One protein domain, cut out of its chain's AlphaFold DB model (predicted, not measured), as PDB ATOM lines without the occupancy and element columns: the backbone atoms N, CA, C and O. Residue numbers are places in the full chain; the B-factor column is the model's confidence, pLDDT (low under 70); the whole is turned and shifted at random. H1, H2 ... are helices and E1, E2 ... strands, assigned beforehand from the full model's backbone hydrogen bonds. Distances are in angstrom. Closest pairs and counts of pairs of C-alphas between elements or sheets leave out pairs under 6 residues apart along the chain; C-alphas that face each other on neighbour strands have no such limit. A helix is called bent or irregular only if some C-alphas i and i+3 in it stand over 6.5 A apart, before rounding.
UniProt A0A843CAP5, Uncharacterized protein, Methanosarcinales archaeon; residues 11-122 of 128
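Overview. This is residues 11 to 122 of the 128 residues of an uncharacterized protein of Methanosarcinales archaeon (UniProt A0A843CAP5). Look for two small pairs of parallel strands, E1 with E2 and E3 with E4, with a gap between the pairs, and for a row of three helices, H2, H3 and H4, with H3 in the middle and packed over one face of the pair E3 E4. H1 packs on the pair E1 E2 on the side away from H2, and the loop of residues 79 to 87 sticks out. The printed part has 112 residues, with four named helices and four named strands in the order E1 H1 E2 H2 E3 H3 E4 H4, a mixed class of helices and strands. It is only just loose, close to compact, with a radius of gyration of the C-alphas of 16.2 A and spans of 46 by 39 by 23 A.

Arrangement. Begin at E3, residues 56 to 59, and E4, residues 90 to 93: they are parallel at 7 degrees, with N 92 and O 57 2.8 A apart, within hydrogen-bond range. With H3, residues 65 to 75, they form a strand-helix-strand unit, two parallel neighbour strands with a helix between, whose crossover is right-handed; the closest C-alphas of E3 and H3, Met 59 and Ala 65, are 5.9 A apart. H3 touches H2, residues 43 to 50, at a shallow tilt of 10 degrees, the same way, closest at C-alphas 50 and 75, 5.3 A apart. H3 also touches H4, residues 107 to 122, at a steep tilt of 40 degrees, the same way, closest at C-alphas 70 and 117, 6.4 A apart. Turn next to E1, residues 11 to 14, and E2, residues 36 to 40, parallel at 30 degrees, with N 39 and O 12 2.8 A apart. With H1, residues 17 to 29, they form a second such unit, also right-handed; C-alphas 20 and 40, the closest of H1 and E2, are 6.0 A apart. E1 and E3 are apart, and H1 touches no helix. Every O i to N i+4 pair is within hydrogen-bond range in H1 and H4, against 5 of 7 in H3 and 0 of 4 in H2, where 3 of 5 O i to N i+3 pairs are.

Along the chain. Find C-alpha 11 at (-13.558, 108.108, -11.529), where E1 begins; E2 spans 13.0 A. H1 runs 18.4 A and H3 14.4 A; H3 is irregular, with C-alphas 67 and 70 7.4 A apart. H2, 10.2 A, is neither bent nor irregular, but only just: C-alphas 45 and 48 are 6.1 A apart. E1, E3 and E4 measure 10.1, 10.2 and 9.2 A. H4 runs 20.0 A from C-alpha 107 at (5.630, 85.339, -3.936) to C-alpha 122 at (-8.374, 82.201, -17.863).

Size, cuts and confidence. The two C-alphas farthest apart, those of Glu 34 and Gly 103, are 46.4 A apart. The printed part has no cut. The links H3 to E4 and E4 to H4 are long, with 14 and 13 residues. The mean pLDDT of the printed part is 89.3; look for values under 70 at residues 79 to 87 and residue 103.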
ATOM      1  N   TYR A  11     -12.369 108.585 -12.220       97.31
ATOM      2  CA  TYR A  11     -13.558 108.108 -11.529       97.31
ATOM      3  C   TYR A  11     -13.107 107.617 -10.158       97.31
ATOM      4  O   TYR A  11     -12.177 106.814 -10.074       97.31
ATOM      5  N   SER A  12     -13.687 108.169  -9.096       96.94
ATOM      6  CA  SER A  12     -13.287 107.871  -7.722       96.94
ATOM      7  C   SER A  12     -14.501 107.373  -6.961       96.94
ATOM      8  O   SER A  12     -15.446 108.131  -6.765       96.94
ATOM      9  N   ILE A  13     -14.478 106.098  -6.583       97.75
ATOM     10  CA  ILE A  13     -15.601 105.405  -5.950       97.75
ATOM     11  C   ILE A  13     -15.271 105.199  -4.474       97.75
ATOM     12  O   ILE A  13     -14.192 104.700  -4.152       97.75
ATOM     13  N   ASP A  14     -16.197 105.565  -3.594       97.31
ATOM     14  CA  ASP A  14     -16.129 105.238  -2.171       97.31
ATOM     15  C   ASP A  14     -17.530 104.890  -1.658       97.31
ATOM     16  O   ASP A  14     -18.514 105.541  -2.015       97.31
ATOM     17  N   ARG A  15     -17.630 103.857  -0.819       96.62
ATOM     18  CA  ARG A  15     -18.902 103.400  -0.245       96.62
ATOM     19  C   ARG A  15     -19.309 104.214   0.981       96.62
ATOM     20  O   ARG A  15     -20.485 104.240   1.341       96.62
ATOM     21  N   ASN A  16     -18.353 104.841   1.662       97.62
ATOM     22  CA  ASN A  16     -18.630 105.628   2.851       97.62
ATOM     23  C   ASN A  16     -19.191 107.007   2.443       97.62
ATOM     24  O   ASN A  16     -18.470 107.795   1.824       97.62
ATOM     25  N   PRO A  17     -20.433 107.353   2.834       97.75
ATOM     26  CA  PRO A  17     -21.048 108.625   2.458       97.75
ATOM     27  C   PRO A  17     -20.255 109.841   2.953       97.75
ATOM     28  O   PRO A  17     -20.139 110.825   2.231       97.75
ATOM     29  N   TYR A  18     -19.623 109.756   4.126       98.31
ATOM     30  CA  TYR A  18     -18.792 110.844   4.646       98.31
ATOM     31  C   TYR A  18     -17.493 111.005   3.848       98.31
ATOM     32  O   TYR A  18     -17.051 112.121   3.589       98.31
ATOM     33  N   ALA A  19     -16.878 109.896   3.423       97.75
ATOM     34  CA  ALA A  19     -15.696 109.953   2.563       97.75
ATOM     35  C   ALA A  19     -16.042 110.561   1.198       97.75
ATOM     36  O   ALA A  19     -15.277 111.370   0.673       97.75
ATOM     37  N   TYR A  20     -17.221 110.238   0.661       98.25
ATOM     38  CA  TYR A  20     -17.752 110.852  -0.550       98.25
ATOM     39  C   TYR A  20     -17.983 112.365  -0.394       98.25
ATOM     40  O   TYR A  20     -17.589 113.131  -1.274       98.25
ATOM     41  N   GLU A  21     -18.562 112.826   0.717       98.38
ATOM     42  CA  GLU A  21     -18.729 114.262   0.998       98.38
ATOM     43  C   GLU A  21     -17.376 114.987   1.008       98.38
ATOM     44  O   GLU A  21     -17.168 115.930   0.238       98.38
ATOM     45  N   TYR A  22     -16.404 114.480   1.774       98.38
ATOM     46  CA  TYR A  22     -15.054 115.048   1.794       98.38
ATOM     47  C   TYR A  22     -14.350 114.961   0.439       98.38
ATOM     48  O   TYR A  22     -13.553 115.832   0.087       98.38
ATOM     49  N   MET A  23     -14.611 113.921  -0.349       97.69
ATOM     50  CA  MET A  23     -14.087 113.805  -1.704       97.69
ATOM     51  C   MET A  23     -14.639 114.914  -2.608       97.69
ATOM     52  O   MET A  23     -13.855 115.532  -3.327       97.69
ATOM     53  N   ASN A  24     -15.937 115.223  -2.536       98.06
ATOM     54  CA  ASN A  24     -16.534 116.338  -3.279       98.06
ATOM     55  C   ASN A  24     -15.923 117.685  -2.876       98.06
ATOM     56  O   ASN A  24     -15.521 118.463  -3.743       98.06
ATOM     57  N   GLU A  25     -15.772 117.938  -1.574       97.94
ATOM     58  CA  GLU A  25     -15.110 119.151  -1.080       97.94
ATOM     59  C   GLU A  25     -13.668 119.250  -1.588       97.94
ATOM     60  O   GLU A  25     -13.249 120.287  -2.098       97.94
ATOM     61  N   ASN A  26     -12.906 118.156  -1.519       97.25
ATOM     62  CA  ASN A  26     -11.526 118.119  -1.998       97.25
ATOM     63  C   ASN A  26     -11.422 118.367  -3.506       97.25
ATOM     64  O   ASN A  26     -10.474 119.022  -3.953       97.25
ATOM     65  N   VAL A  27     -12.370 117.857  -4.292       97.00
ATOM     66  CA  VAL A  27     -12.450 118.104  -5.736       97.00
ATOM     67  C   VAL A  27     -12.680 119.593  -6.013       97.00
ATOM     68  O   VAL A  27     -11.930 120.169  -6.808       97.00
ATOM     69  N   ALA A  28     -13.610 120.228  -5.296       96.94
ATOM     70  CA  ALA A  28     -13.889 121.659  -5.421       96.94
ATOM     71  C   ALA A  28     -12.705 122.536  -4.972       96.94
ATOM     72  O   ALA A  28     -12.243 123.424  -5.689       96.94
ATOM     73  N   LEU A  29     -12.122 122.238  -3.805       97.06
ATOM     74  CA  LEU A  29     -10.972 122.969  -3.262       97.06
ATOM     75  C   LEU A  29      -9.756 122.929  -4.198       97.06
ATOM     76  O   LEU A  29      -8.990 123.893  -4.276       97.06
ATOM     77  N   ASN A  30      -9.571 121.822  -4.921       95.62
ATOM     78  CA  ASN A  30      -8.468 121.663  -5.867       95.62
ATOM     79  C   ASN A  30      -8.790 122.131  -7.292       95.62
ATOM     80  O   ASN A  30      -7.878 122.106  -8.123       95.62
ATOM     81  N   LYS A  31     -10.018 122.594  -7.565       94.88
ATOM     82  CA  LYS A  31     -10.468 123.063  -8.884       94.88
ATOM     83  C   LYS A  31     -10.317 121.992  -9.974       94.88
ATOM     84  O   LYS A  31      -9.702 122.222 -11.021       94.88
ATOM     85  N   VAL A  32     -10.746 120.766  -9.668       96.38
ATOM     86  CA  VAL A  32     -10.649 119.602 -10.568       96.38
ATOM     87  C   VAL A  32     -12.006 118.962 -10.886       96.38
ATOM     88  O   VAL A  32     -12.050 117.819 -11.337       96.38
ATOM     89  N   GLU A  33     -13.094 119.702 -10.687       95.50
ATOM     90  CA  GLU A  33     -14.496 119.292 -10.858       95.50
ATOM     91  C   GLU A  33     -14.780 118.735 -12.257       95.50
ATOM     92  O   GLU A  33     -15.497 117.754 -12.404       95.50
ATOM     93  N   GLU A  34     -14.170 119.302 -13.299       94.25
ATOM     94  CA  GLU A  34     -14.381 118.853 -14.684       94.25
ATOM     95  C   GLU A  34     -13.741 117.489 -14.992       94.25
ATOM     96  O   GLU A  34     -13.994 116.890 -16.040       94.25
ATOM     97  N   ARG A  35     -12.865 116.998 -14.110       94.69
ATOM     98  CA  ARG A  35     -11.983 115.857 -14.395       94.69
ATOM     99  C   ARG A  35     -12.083 114.737 -13.377       94.69
ATOM    100  O   ARG A  35     -11.835 113.595 -13.747       94.69
ATOM    101  N   VAL A  36     -12.419 115.035 -12.128       96.75
ATOM    102  CA  VAL A  36     -12.636 114.027 -11.087       96.75
ATOM    103  C   VAL A  36     -14.133 113.869 -10.883       96.75
ATOM    104  O   VAL A  36     -14.798 114.842 -10.552       96.75
ATOM    105  N   MET A  37     -14.635 112.654 -11.080       97.25
ATOM    106  CA  MET A  37     -16.034 112.270 -10.922       97.25
ATOM    107  C   MET A  37     -16.161 111.410  -9.654       97.25
ATOM    108  O   MET A  37     -15.826 110.220  -9.700       97.25
ATOM    109  N   PRO A  38     -16.564 111.997  -8.512       97.69
ATOM    110  CA  PRO A  38     -16.896 111.251  -7.304       97.69
ATOM    111  C   PRO A  38     -18.116 110.359  -7.541       97.69
ATOM    112  O   PRO A  38     -19.101 110.803  -8.126       97.69
ATOM    113  N   ILE A  39     -18.068 109.123  -7.055       98.12
ATOM    114  CA  ILE A  39     -19.172 108.162  -7.102       98.12
ATOM    115  C   ILE A  39     -19.353 107.598  -5.692       98.12
ATOM    116  O   ILE A  39     -18.389 107.137  -5.079       98.12
ATOM    117  N   LEU A  40     -20.576 107.667  -5.173       98.25
ATOM    118  CA  LEU A  40     -20.952 107.036  -3.911       98.25
ATOM    119  C   LEU A  40     -21.512 105.649  -4.215       98.25
ATOM    120  O   LEU A  40     -22.584 105.558  -4.804       98.25
ATOM    121  N   GLY A  41     -20.818 104.594  -3.797       97.19
ATOM    122  CA  GLY A  41     -21.269 103.228  -4.053       97.19
ATOM    123  C   GLY A  41     -20.213 102.173  -3.749       97.19
ATOM    124  O   GLY A  41     -19.095 102.483  -3.333       97.19
ATOM    125  N   ASP A  42     -20.579 100.908  -3.929       95.62
ATOM    126  CA  ASP A  42     -19.637  99.800  -3.802       95.62
ATOM    127  C   ASP A  42     -18.812  99.666  -5.087       95.62
ATOM    128  O   ASP A  42     -19.356  99.557  -6.182       95.62
ATOM    129  N   ALA A  43     -17.483  99.645  -4.968       94.94
ATOM    130  CA  ALA A  43     -16.604  99.568  -6.132       94.94
ATOM    131  C   ALA A  43     -16.814  98.301  -6.976       94.94
ATOM    132  O   ALA A  43     -16.486  98.316  -8.157       94.94
ATOM    133  N   SER A  44     -17.335  97.212  -6.401       92.62
ATOM    134  CA  SER A  44     -17.640  95.993  -7.157       92.62
ATOM    135  C   SER A  44     -18.901  96.108  -8.018       92.62
ATOM    136  O   SER A  44     -18.979  95.416  -9.030       92.62
ATOM    137  N   GLU A  45     -19.829  96.998  -7.656       95.31
ATOM    138  CA  GLU A  45     -21.090  97.255  -8.367       95.31
ATOM    139  C   GLU A  45     -20.921  98.414  -9.364       95.31
ATOM    140  O   GLU A  45     -21.187  98.278 -10.555       95.31
ATOM    141  N   GLU A  46     -20.365  99.541  -8.911       96.12
ATOM    142  CA  GLU A  46     -20.208 100.757  -9.723       96.12
ATOM    143  C   GLU A  46     -19.239 100.575 -10.907       96.12
ATOM    144  O   GLU A  46     -19.270 101.339 -11.877       96.12
ATOM    145  N   VAL A  47     -18.373  99.554 -10.855       94.06
ATOM    146  CA  VAL A  47     -17.437  99.236 -11.944       94.06
ATOM    147  C   VAL A  47     -18.139  98.829 -13.236       94.06
ATOM    148  O   VAL A  47     -17.541  98.973 -14.300       94.06
ATOM    149  N   GLU A  48     -19.389  98.360 -13.175       92.94
ATOM    150  CA  GLU A  48     -20.167  97.971 -14.359       92.94
ATOM    151  C   GLU A  48     -20.315  99.143 -15.342       92.94
ATOM    152  O   GLU A  48     -20.223  98.972 -16.556       92.94
ATOM    153  N   MET A  49     -20.433 100.372 -14.828       95.00
ATOM    154  CA  MET A  49     -20.479 101.589 -15.650       95.00
ATOM    155  C   MET A  49     -19.116 101.989 -16.235       95.00
ATOM    156  O   MET A  49     -19.036 102.897 -17.066       95.00
ATOM    157  N   LEU A  50     -18.036 101.352 -15.780       94.50
ATOM    158  CA  LEU A  50     -16.649 101.667 -16.115       94.50
ATOM    159  C   LEU A  50     -15.929 100.512 -16.830       94.50
ATOM    160  O   LEU A  50     -14.713 100.594 -17.030       94.50
ATOM    161  N   GLU A  51     -16.644  99.462 -17.243       93.69
ATOM    162  CA  GLU A  51     -16.057  98.344 -17.987       93.69
ATOM    163  C   GLU A  51     -15.372  98.829 -19.276       93.69
ATOM    164  O   GLU A  51     -15.937  99.571 -20.080       93.69
ATOM    165  N   GLY A  52     -14.108  98.438 -19.468       92.19
ATOM    166  CA  GLY A  52     -13.313  98.834 -20.633       92.19
ATOM    167  C   GLY A  52     -12.947 100.324 -20.716       92.19
ATOM    168  O   GLY A  52     -12.411 100.767 -21.738       92.19
ATOM    169  N   VAL A  53     -13.213 101.124 -19.679       92.62
ATOM    170  CA  VAL A  53     -13.009 102.579 -19.724       92.62
ATOM    171  C   VAL A  53     -11.585 102.970 -19.338       92.62
ATOM    172  O   VAL A  53     -10.995 103.833 -20.000       92.62
ATOM    173  N   ALA A  54     -11.039 102.362 -18.285       93.94
ATOM    174  CA  ALA A  54      -9.845 102.828 -17.594       93.94
ATOM    175  C   ALA A  54      -8.539 102.355 -18.250       93.94
ATOM    176  O   ALA A  54      -8.366 101.193 -18.597       93.94
ATOM    177  N   ASP A  55      -7.552 103.245 -18.335       92.06
ATOM    178  CA  ASP A  55      -6.163 102.860 -18.634       92.06
ATOM    179  C   ASP A  55      -5.413 102.395 -17.375       92.06
ATOM    180  O   ASP A  55      -4.407 101.684 -17.442       92.06
ATOM    181  N   ARG A  56      -5.874 102.859 -16.208       93.69
ATOM    182  CA  ARG A  56      -5.233 102.637 -14.916       93.69
ATOM    183  C   ARG A  56      -6.268 102.528 -13.806       93.69
ATOM    184  O   ARG A  56      -7.125 103.397 -13.694       93.69
ATOM    185  N   VAL A  57      -6.102 101.533 -12.939       96.25
ATOM    186  CA  VAL A  57      -6.917 101.338 -11.734       96.25
ATOM    187  C   VAL A  57      -6.029 101.434 -10.495       96.25
ATOM    188  O   VAL A  57      -4.896 100.950 -10.494       96.25
ATOM    189  N   LEU A  58      -6.527 102.087  -9.446       96.25
ATOM    190  CA  LEU A  58      -5.896 102.133  -8.127       96.25
ATOM    191  C   LEU A  58      -6.731 101.312  -7.150       96.25
ATOM    192  O   LEU A  58      -7.943 101.491  -7.102       96.25
ATOM    193  N   MET A  59      -6.085 100.472  -6.342       95.62
ATOM    194  CA  MET A  59      -6.762  99.650  -5.333       95.62
ATOM    195  C   MET A  59      -6.161  99.886  -3.939       95.62
ATOM    196  O   MET A  59      -5.526  98.987  -3.386       95.62
ATOM    197  N   PRO A  60      -6.309 101.090  -3.353       94.56
ATOM    198  CA  PRO A  60      -5.607 101.494  -2.132       94.56
ATOM    199  C   PRO A  60      -6.209 100.896  -0.843       94.56
ATOM    200  O   PRO A  60      -6.162 101.533   0.206       94.56
ATOM    201  N   LEU A  61      -6.761  99.680  -0.902       93.62
ATOM    202  CA  LEU A  61      -7.328  98.952   0.237       93.62
ATOM    203  C   LEU A  61      -6.604  97.605   0.410       93.62
ATOM    204  O   LEU A  61      -7.134  96.575  -0.006       93.62
ATOM    205  N   PRO A  62      -5.394  97.580   1.001       91.56
ATOM    206  CA  PRO A  62      -4.541  96.388   1.025       91.56
ATOM    207  C   PRO A  62      -5.208  95.148   1.630       91.56
ATOM    208  O   PRO A  62      -4.977  94.028   1.188       91.56
ATOM    209  N   GLU A  63      -6.062  95.346   2.634       90.94
ATOM    210  CA  GLU A  63      -6.727  94.270   3.376       90.94
ATOM    211  C   GLU A  63      -7.745  93.495   2.526       90.94
ATOM    212  O   GLU A  63      -7.985  92.315   2.774       90.94
ATOM    213  N   GLN A  64      -8.332  94.141   1.511       91.75
ATOM    214  CA  GLN A  64      -9.422  93.573   0.707       91.75
ATOM    215  C   GLN A  64      -9.188  93.671  -0.804       91.75
ATOM    216  O   GLN A  64     -10.008  93.172  -1.569       91.75
ATOM    217  N   ALA A  65      -8.077  94.258  -1.261       92.69
ATOM    218  CA  ALA A  65      -7.822  94.500  -2.681       92.69
ATOM    219  C   ALA A  65      -7.971  93.229  -3.530       92.69
ATOM    220  O   ALA A  65      -8.541  93.283  -4.614       92.69
ATOM    221  N   HIS A  66      -7.524  92.073  -3.032       92.25
ATOM    222  CA  HIS A  66      -7.638  90.798  -3.747       92.25
ATOM    223  C   HIS A  66      -9.082  90.478  -4.176       92.25
ATOM    224  O   HIS A  66      -9.287  89.974  -5.277       92.25
ATOM    225  N   ALA A  67     -10.085  90.824  -3.360       93.06
ATOM    226  CA  ALA A  67     -11.495  90.566  -3.654       93.06
ATOM    227  C   ALA A  67     -12.034  91.402  -4.830       93.06
ATOM    228  O   ALA A  67     -12.971  90.982  -5.503       93.06
ATOM    229  N   PHE A  68     -11.418  92.552  -5.116       94.94
ATOM    230  CA  PHE A  68     -11.835  93.482  -6.172       94.94
ATOM    231  C   PHE A  68     -10.980  93.368  -7.440       94.94
ATOM    232  O   PHE A  68     -11.149  94.147  -8.379       94.94
ATOM    233  N   LEU A  69     -10.032  92.429  -7.487       93.94
ATOM    234  CA  LEU A  69      -9.073  92.344  -8.588       93.94
ATOM    235  C   LEU A  69      -9.760  91.997  -9.916       93.94
ATOM    236  O   LEU A  69      -9.391  92.530 -10.959       93.94
ATOM    237  N   SER A  70     -10.808  91.172  -9.876       93.06
ATOM    238  CA  SER A  70     -11.640  90.875 -11.046       93.06
ATOM    239  C   SER A  70     -12.346  92.127 -11.575       93.06
ATOM    240  O   SER A  70     -12.258  92.420 -12.767       93.06
ATOM    241  N   SER A  71     -12.977  92.907 -10.696       94.75
ATOM    242  CA  SER A  71     -13.589  94.199 -11.025       94.75
ATOM    243  C   SER A  71     -12.567  95.164 -11.634       94.75
ATOM    244  O   SER A  71     -12.819  95.755 -12.682       94.75
ATOM    245  N   ALA A  72     -11.371  95.262 -11.047       95.06
ATOM    246  CA  ALA A  72     -10.302  96.117 -11.558       95.06
ATOM    247  C   ALA A  72      -9.854  95.725 -12.976       95.06
ATOM    248  O   ALA A  72      -9.638  96.600 -13.811       95.06
ATOM    249  N   VAL A  73      -9.751  94.425 -13.270       93.31
ATOM    250  CA  VAL A  73      -9.434  93.943 -14.621       93.31
ATOM    251  C   VAL A  73     -10.552  94.281 -15.607       93.31
ATOM    252  O   VAL A  73     -10.252  94.742 -16.702       93.31
ATOM    253  N   ARG A  74     -11.831  94.133 -15.236       92.44
ATOM    254  CA  ARG A  74     -12.958  94.503 -16.118       92.44
ATOM    255  C   ARG A  74     -12.984  95.989 -16.460       92.44
ATOM    256  O   ARG A  74     -13.296  96.354 -17.589       92.44
ATOM    257  N   ALA A  75     -12.617  96.844 -15.508       94.88
ATOM    258  CA  ALA A  75     -12.534  98.283 -15.736       94.88
ATOM    259  C   ALA A  75     -11.471  98.661 -16.781       94.88
ATOM    260  O   ALA A  75     -11.560  99.726 -17.393       94.88
ATOM    261  N   LEU A  76     -10.444  97.825 -16.973       93.12
ATOM    262  CA  LEU A  76      -9.352  98.134 -17.883       93.12
ATOM    263  C   LEU A  76      -9.771  98.038 -19.351       93.12
ATOM    264  O   LEU A  76     -10.395  97.081 -19.804       93.12
ATOM    265  N   ARG A  77      -9.314  99.012 -20.135       88.69
ATOM    266  CA  ARG A  77      -9.443  99.013 -21.588       88.69
ATOM    267  C   ARG A  77      -8.482  98.005 -22.222       88.69
ATOM    268  O   ARG A  77      -7.293  98.282 -22.372       88.69
ATOM    269  N   MET A  78      -9.021  96.869 -22.661       75.69
ATOM    270  CA  MET A  78      -8.253  95.767 -23.271       75.69
ATOM    271  C   MET A  78      -8.055  95.879 -24.786       75.69
ATOM    272  O   MET A  78      -7.387  95.042 -25.385       75.69
ATOM    273  N   CYS A  79      -8.613  96.898 -25.437       65.50
ATOM    274  CA  CYS A  79      -8.397  97.172 -26.856       65.50
ATOM    275  C   CYS A  79      -8.198  98.679 -27.035       65.50
ATOM    276  O   CYS A  79      -9.109  99.465 -26.780       65.50
ATOM    277  N   LYS A  80      -7.001  99.096 -27.456       60.75
ATOM    278  CA  LYS A  80      -6.770 100.455 -27.957       60.75
ATOM    279  C   LYS A  80      -6.698 100.397 -29.472       60.75
ATOM    280  O   LYS A  80      -5.796  99.765 -30.017       60.75
ATOM    281  N   GLU A  81      -7.640 101.057 -30.139       58.00
ATOM    282  CA  GLU A  81      -7.555 101.279 -31.582       58.00
ATOM    283  C   GLU A  81      -6.231 101.986 -31.909       58.00
ATOM    284  O   GLU A  81      -5.880 102.987 -31.284       58.00
ATOM    285  N   GLY A  82      -5.468 101.423 -32.851       57.75
ATOM    286  CA  GLY A  82      -4.183 101.974 -33.294       57.75
ATOM    287  C   GLY A  82      -2.977 101.696 -32.387       57.75
ATOM    288  O   GLY A  82      -1.905 102.238 -32.647       57.75
ATOM    289  N   ALA A  83      -3.101 100.870 -31.342       58.72
ATOM    290  CA  ALA A  83      -1.948 100.472 -30.532       58.72
ATOM    291  C   ALA A  83      -1.133  99.364 -31.225       58.72
ATOM    292  O   ALA A  83      -1.437  98.175 -31.099       58.72
ATOM    293  N   GLU A  84      -0.071  99.748 -31.935       49.25
ATOM    294  CA  GLU A  84       0.988  98.813 -32.327       49.25
ATOM    295  C   GLU A  84       1.641  98.250 -31.051       49.25
ATOM    296  O   GLU A  84       2.290  98.978 -30.302       49.25
ATOM    297  N   GLY A  85       1.409  96.965 -30.755       57.75
ATOM    298  CA  GLY A  85       1.923  96.297 -29.546       57.75
ATOM    299  C   GLY A  85       0.869  95.819 -28.535       57.75
ATOM    300  O   GLY A  85       1.246  95.303 -27.487       57.75
ATOM    301  N   GLY A  86      -0.429  95.937 -28.847       58.50
ATOM    302  CA  GLY A  86      -1.519  95.455 -27.986       58.50
ATOM    303  C   GLY A  86      -1.950  96.467 -26.917       58.50
ATOM    304  O   GLY A  86      -1.285  97.471 -26.666       58.50
ATOM    305  N   ALA A  87      -3.114  96.247 -26.301       63.94
ATOM    306  CA  ALA A  87      -3.603  97.129 -25.245       63.94
ATOM    307  C   ALA A  87      -2.922  96.816 -23.910       63.94
ATOM    308  O   ALA A  87      -2.861  95.662 -23.489       63.94
ATOM    309  N   ARG A  88      -2.444  97.858 -23.224       75.44
ATOM    310  CA  ARG A  88      -1.809  97.747 -21.909       75.44
ATOM    311  C   ARG A  88      -2.575  98.586 -20.892       75.44
ATOM    312  O   ARG A  88      -2.653  99.806 -21.039       75.44
ATOM    313  N   GLY A  89      -3.101  97.926 -19.866       88.25
ATOM    314  CA  GLY A  89      -3.663  98.551 -18.671       88.25
ATOM    315  C   GLY A  89      -2.729  98.392 -17.470       88.25
ATOM    316  O   GLY A  89      -1.861  97.521 -17.469       88.25
ATOM    317  N   VAL A  90      -2.878  99.241 -16.451       92.44
ATOM    318  CA  VAL A  90      -2.081  99.150 -15.212       92.44
ATOM    319  C   VAL A  90      -2.987  99.118 -13.987       92.44
ATOM    320  O   VAL A  90      -3.740 100.061 -13.754       92.44
ATOM    321  N   ILE A  91      -2.857  98.087 -13.154       94.38
ATOM    322  CA  ILE A  91      -3.507  98.017 -11.839       94.38
ATOM    323  C   ILE A  91      -2.446  98.266 -10.768       94.38
ATOM    324  O   ILE A  91      -1.450  97.552 -10.692       94.38
ATOM    325  N   HIS A  92      -2.657  99.282  -9.931       95.25
ATOM    326  CA  HIS A  92      -1.853  99.506  -8.728       95.25
ATOM    327  C   HIS A  92      -2.482  98.716  -7.588       95.25
ATOM    328  O   HIS A  92      -3.415  99.187  -6.931       95.25
ATOM    329  N   TYR A  93      -1.991  97.492  -7.427       93.50
ATOM    330  CA  TYR A  93      -2.447  96.538  -6.429       93.50
ATOM    331  C   TYR A  93      -1.635  96.676  -5.138       93.50
ATOM    332  O   TYR A  93      -0.405  96.731  -5.170       93.50
ATOM    333  N   TYR A  94      -2.333  96.724  -4.007       92.62
ATOM    334  CA  TYR A  94      -1.732  96.784  -2.680       92.62
ATOM    335  C   TYR A  94      -2.174  95.572  -1.882       92.62
ATOM    336  O   TYR A  94      -3.313  95.133  -1.999       92.62
ATOM    337  N   ASP A  95      -1.280  95.053  -1.051       91.12
ATOM    338  CA  ASP A  95      -1.545  93.850  -0.282       91.12
ATOM    339  C   ASP A  95      -0.804  93.878   1.051       91.12
ATOM    340  O   ASP A  95       0.209  94.566   1.203       91.12
ATOM    341  N   VAL A  96      -1.298  93.093   2.001       88.19
ATOM    342  CA  VAL A  96      -0.620  92.816   3.263       88.19
ATOM    343  C   VAL A  96       0.018  91.438   3.167       88.19
ATOM    344  O   VAL A  96      -0.655  90.435   2.936       88.19
ATOM    345  N   SER A  97       1.332  91.383   3.368       86.25
ATOM    346  CA  SER A  97       2.099  90.138   3.367       86.25
ATOM    347  C   SER A  97       3.000  90.071   4.593       86.25
ATOM    348  O   SER A  97       3.494  91.092   5.080       86.25
ATOM    349  N   THR A  98       3.218  88.860   5.096       84.25
ATOM    350  CA  THR A  98       4.150  88.572   6.187       84.25
ATOM    351  C   THR A  98       5.248  87.654   5.668       84.25
ATOM    352  O   THR A  98       4.998  86.683   4.959       84.25
ATOM    353  N   GLY A  99       6.501  87.966   5.990       80.81
ATOM    354  CA  GLY A  99       7.633  87.182   5.511       80.81
ATOM    355  C   GLY A  99       8.967  87.865   5.768       80.81
ATOM    356  O   GLY A  99       9.031  89.008   6.221       80.81
ATOM    357  N   ARG A 100      10.055  87.155   5.468       76.38
ATOM    358  CA  ARG A 100      11.393  87.756   5.390       76.38
ATOM    359  C   ARG A 100      11.589  88.320   3.988       76.38
ATOM    360  O   ARG A 100      11.110  87.724   3.026       76.38
ATOM    361  N   LYS A 101      12.321  89.431   3.867       70.12
ATOM    362  CA  LYS A 101      12.628  90.081   2.578       70.12
ATOM    363  C   LYS A 101      13.185  89.093   1.539       70.12
ATOM    364  O   LYS A 101      12.865  89.200   0.363       70.12
ATOM    365  N   ASP A 102      13.928  88.095   2.009       77.25
ATOM    366  CA  ASP A 102      14.630  87.094   1.200       77.25
ATOM    367  C   ASP A 102      13.854  85.759   1.110       77.25
ATOM    368  O   ASP A 102      14.314  84.804   0.493       77.25
ATOM    369  N   GLY A 103      12.682  85.670   1.752       66.50
ATOM    370  CA  GLY A 103      11.945  84.428   1.999       66.50
ATOM    371  C   GLY A 103      10.481  84.489   1.574       66.50
ATOM    372  O   GLY A 103       9.605  84.204   2.383       66.50
ATOM    373  N   GLY A 104      10.214  84.881   0.326       71.44
ATOM    374  CA  GLY A 104       8.880  84.762  -0.278       71.44
ATOM    375  C   GLY A 104       7.883  85.870   0.068       71.44
ATOM    376  O   GLY A 104       6.700  85.705  -0.218       71.44
ATOM    377  N   LEU A 105       8.342  87.006   0.617       82.81
ATOM    378  CA  LEU A 105       7.493  88.157   0.970       82.81
ATOM    379  C   LEU A 105       6.543  88.578  -0.168       82.81
ATOM    380  O   LEU A 105       5.400  88.945   0.093       82.81
ATOM    381  N   PHE A 106       7.011  88.503  -1.416       83.44
ATOM    382  CA  PHE A 106       6.242  88.888  -2.602       83.44
ATOM    383  C   PHE A 106       5.590  87.711  -3.329       83.44
ATOM    384  O   PHE A 106       4.597  87.915  -4.016       83.44
ATOM    385  N   ASN A 107       6.098  86.489  -3.160       85.56
ATOM    386  CA  ASN A 107       5.630  85.339  -3.936       85.56
ATOM    387  C   ASN A 107       4.173  85.013  -3.601       85.56
ATOM    388  O   ASN A 107       3.351  84.902  -4.498       85.56
ATOM    389  N   ILE A 108       3.838  84.953  -2.310       86.06
ATOM    390  CA  ILE A 108       2.484  84.624  -1.844       86.06
ATOM    391  C   ILE A 108       1.431  85.630  -2.352       86.06
ATOM    392  O   ILE A 108       0.449  85.196  -2.961       86.06
ATOM    393  N   PRO A 109       1.573  86.957  -2.136       88.44
ATOM    394  CA  PRO A 109       0.582  87.912  -2.628       88.44
ATOM    395  C   PRO A 109       0.529  87.958  -4.161       88.44
ATOM    396  O   PRO A 109      -0.557  88.118  -4.719       88.44
ATOM    397  N   PHE A 110       1.666  87.767  -4.840       88.50
ATOM    398  CA  PHE A 110       1.713  87.724  -6.298       88.50
ATOM    399  C   PHE A 110       0.976  86.500  -6.852       88.50
ATOM    400  O   PHE A 110       0.044  86.667  -7.630       88.50
ATOM    401  N   GLU A 111       1.289  85.292  -6.378       89.31
ATOM    402  CA  GLU A 111       0.594  84.057  -6.769       89.31
ATOM    403  C   GLU A 111      -0.911  84.141  -6.487       89.31
ATOM    404  O   GLU A 111      -1.725  83.728  -7.313       89.31
ATOM    405  N   ARG A 112      -1.317  84.725  -5.350       90.19
ATOM    406  CA  ARG A 112      -2.736  84.971  -5.056       90.19
ATOM    407  C   ARG A 112      -3.384  85.852  -6.125       90.19
ATOM    408  O   ARG A 112      -4.448  85.494  -6.624       90.19
ATOM    409  N   ALA A 113      -2.762  86.974  -6.482       91.94
ATOM    410  CA  ALA A 113      -3.280  87.864  -7.517       91.94
ATOM    411  C   ALA A 113      -3.367  87.155  -8.882       91.94
ATOM    412  O   ALA A 113      -4.409  87.213  -9.536       91.94
ATOM    413  N   GLN A 114      -2.324  86.413  -9.270       90.25
ATOM    414  CA  GLN A 114      -2.294  85.630 -10.510       90.25
ATOM    415  C   GLN A 114      -3.426  84.595 -10.560       90.25
ATOM    416  O   GLN A 114      -4.144  84.517 -11.554       90.25
ATOM    417  N   ASN A 115      -3.643  83.849  -9.473       91.62
ATOM    418  CA  ASN A 115      -4.701  82.841  -9.381       91.62
ATOM    419  C   ASN A 115      -6.107  83.454  -9.463       91.62
ATOM    420  O   ASN A 115      -7.000  82.886 -10.094       91.62
ATOM    421  N   ILE A 116      -6.321  84.629  -8.867       92.38
ATOM    422  CA  ILE A 116      -7.607  85.335  -8.950       92.38
ATOM    423  C   ILE A 116      -7.867  85.793 -10.387       92.38
ATOM    424  O   ILE A 116      -8.955  85.567 -10.915       92.38
ATOM    425  N   ILE A 117      -6.862  86.361 -11.056       91.12
ATOM    426  CA  ILE A 117      -6.990  86.783 -12.456       91.12
ATOM    427  C   ILE A 117      -7.221  85.566 -13.364       91.12
ATOM    428  O   ILE A 117      -8.148  85.569 -14.171       91.12
ATOM    429  N   ALA A 118      -6.433  84.502 -13.199       90.06
ATOM    430  CA  ALA A 118      -6.547  83.286 -14.000       90.06
ATOM    431  C   ALA A 118      -7.896  82.580 -13.800       90.06
ATOM    432  O   ALA A 118      -8.480  82.091 -14.764       90.06
ATOM    433  N   SER A 119      -8.430  82.551 -12.576       91.19
ATOM    434  CA  SER A 119      -9.742  81.944 -12.316       91.19
ATOM    435  C   SER A 119     -10.900  82.753 -12.911       91.19
ATOM    436  O   SER A 119     -11.881  82.162 -13.355       91.19
ATOM    437  N   ALA A 120     -10.779  84.083 -12.973       88.50
ATOM    438  CA  ALA A 120     -11.815  84.956 -13.520       88.50
ATOM    439  C   ALA A 120     -11.782  85.087 -15.057       88.50
ATOM    440  O   ALA A 120     -12.841  85.213 -15.670       88.50
ATOM    441  N   PHE A 121     -10.599  85.063 -15.686       86.88
ATOM    442  CA  PHE A 121     -10.427  85.380 -17.119       86.88
ATOM    443  C   PHE A 121      -9.655  84.312 -17.916       86.88
ATOM    444  O   PHE A 121      -9.410  84.479 -19.117       86.88
ATOM    445  N   GLY A 122      -9.257  83.210 -17.278       84.31
ATOM    446  CA  GLY A 122      -8.374  82.201 -17.863       84.31
ATOM    447  C   GLY A 122      -6.956  82.728 -18.113       84.31
ATOM    448  O   GLY A 122      -6.557  83.778 -17.616       84.31
TER     449      GLY A 122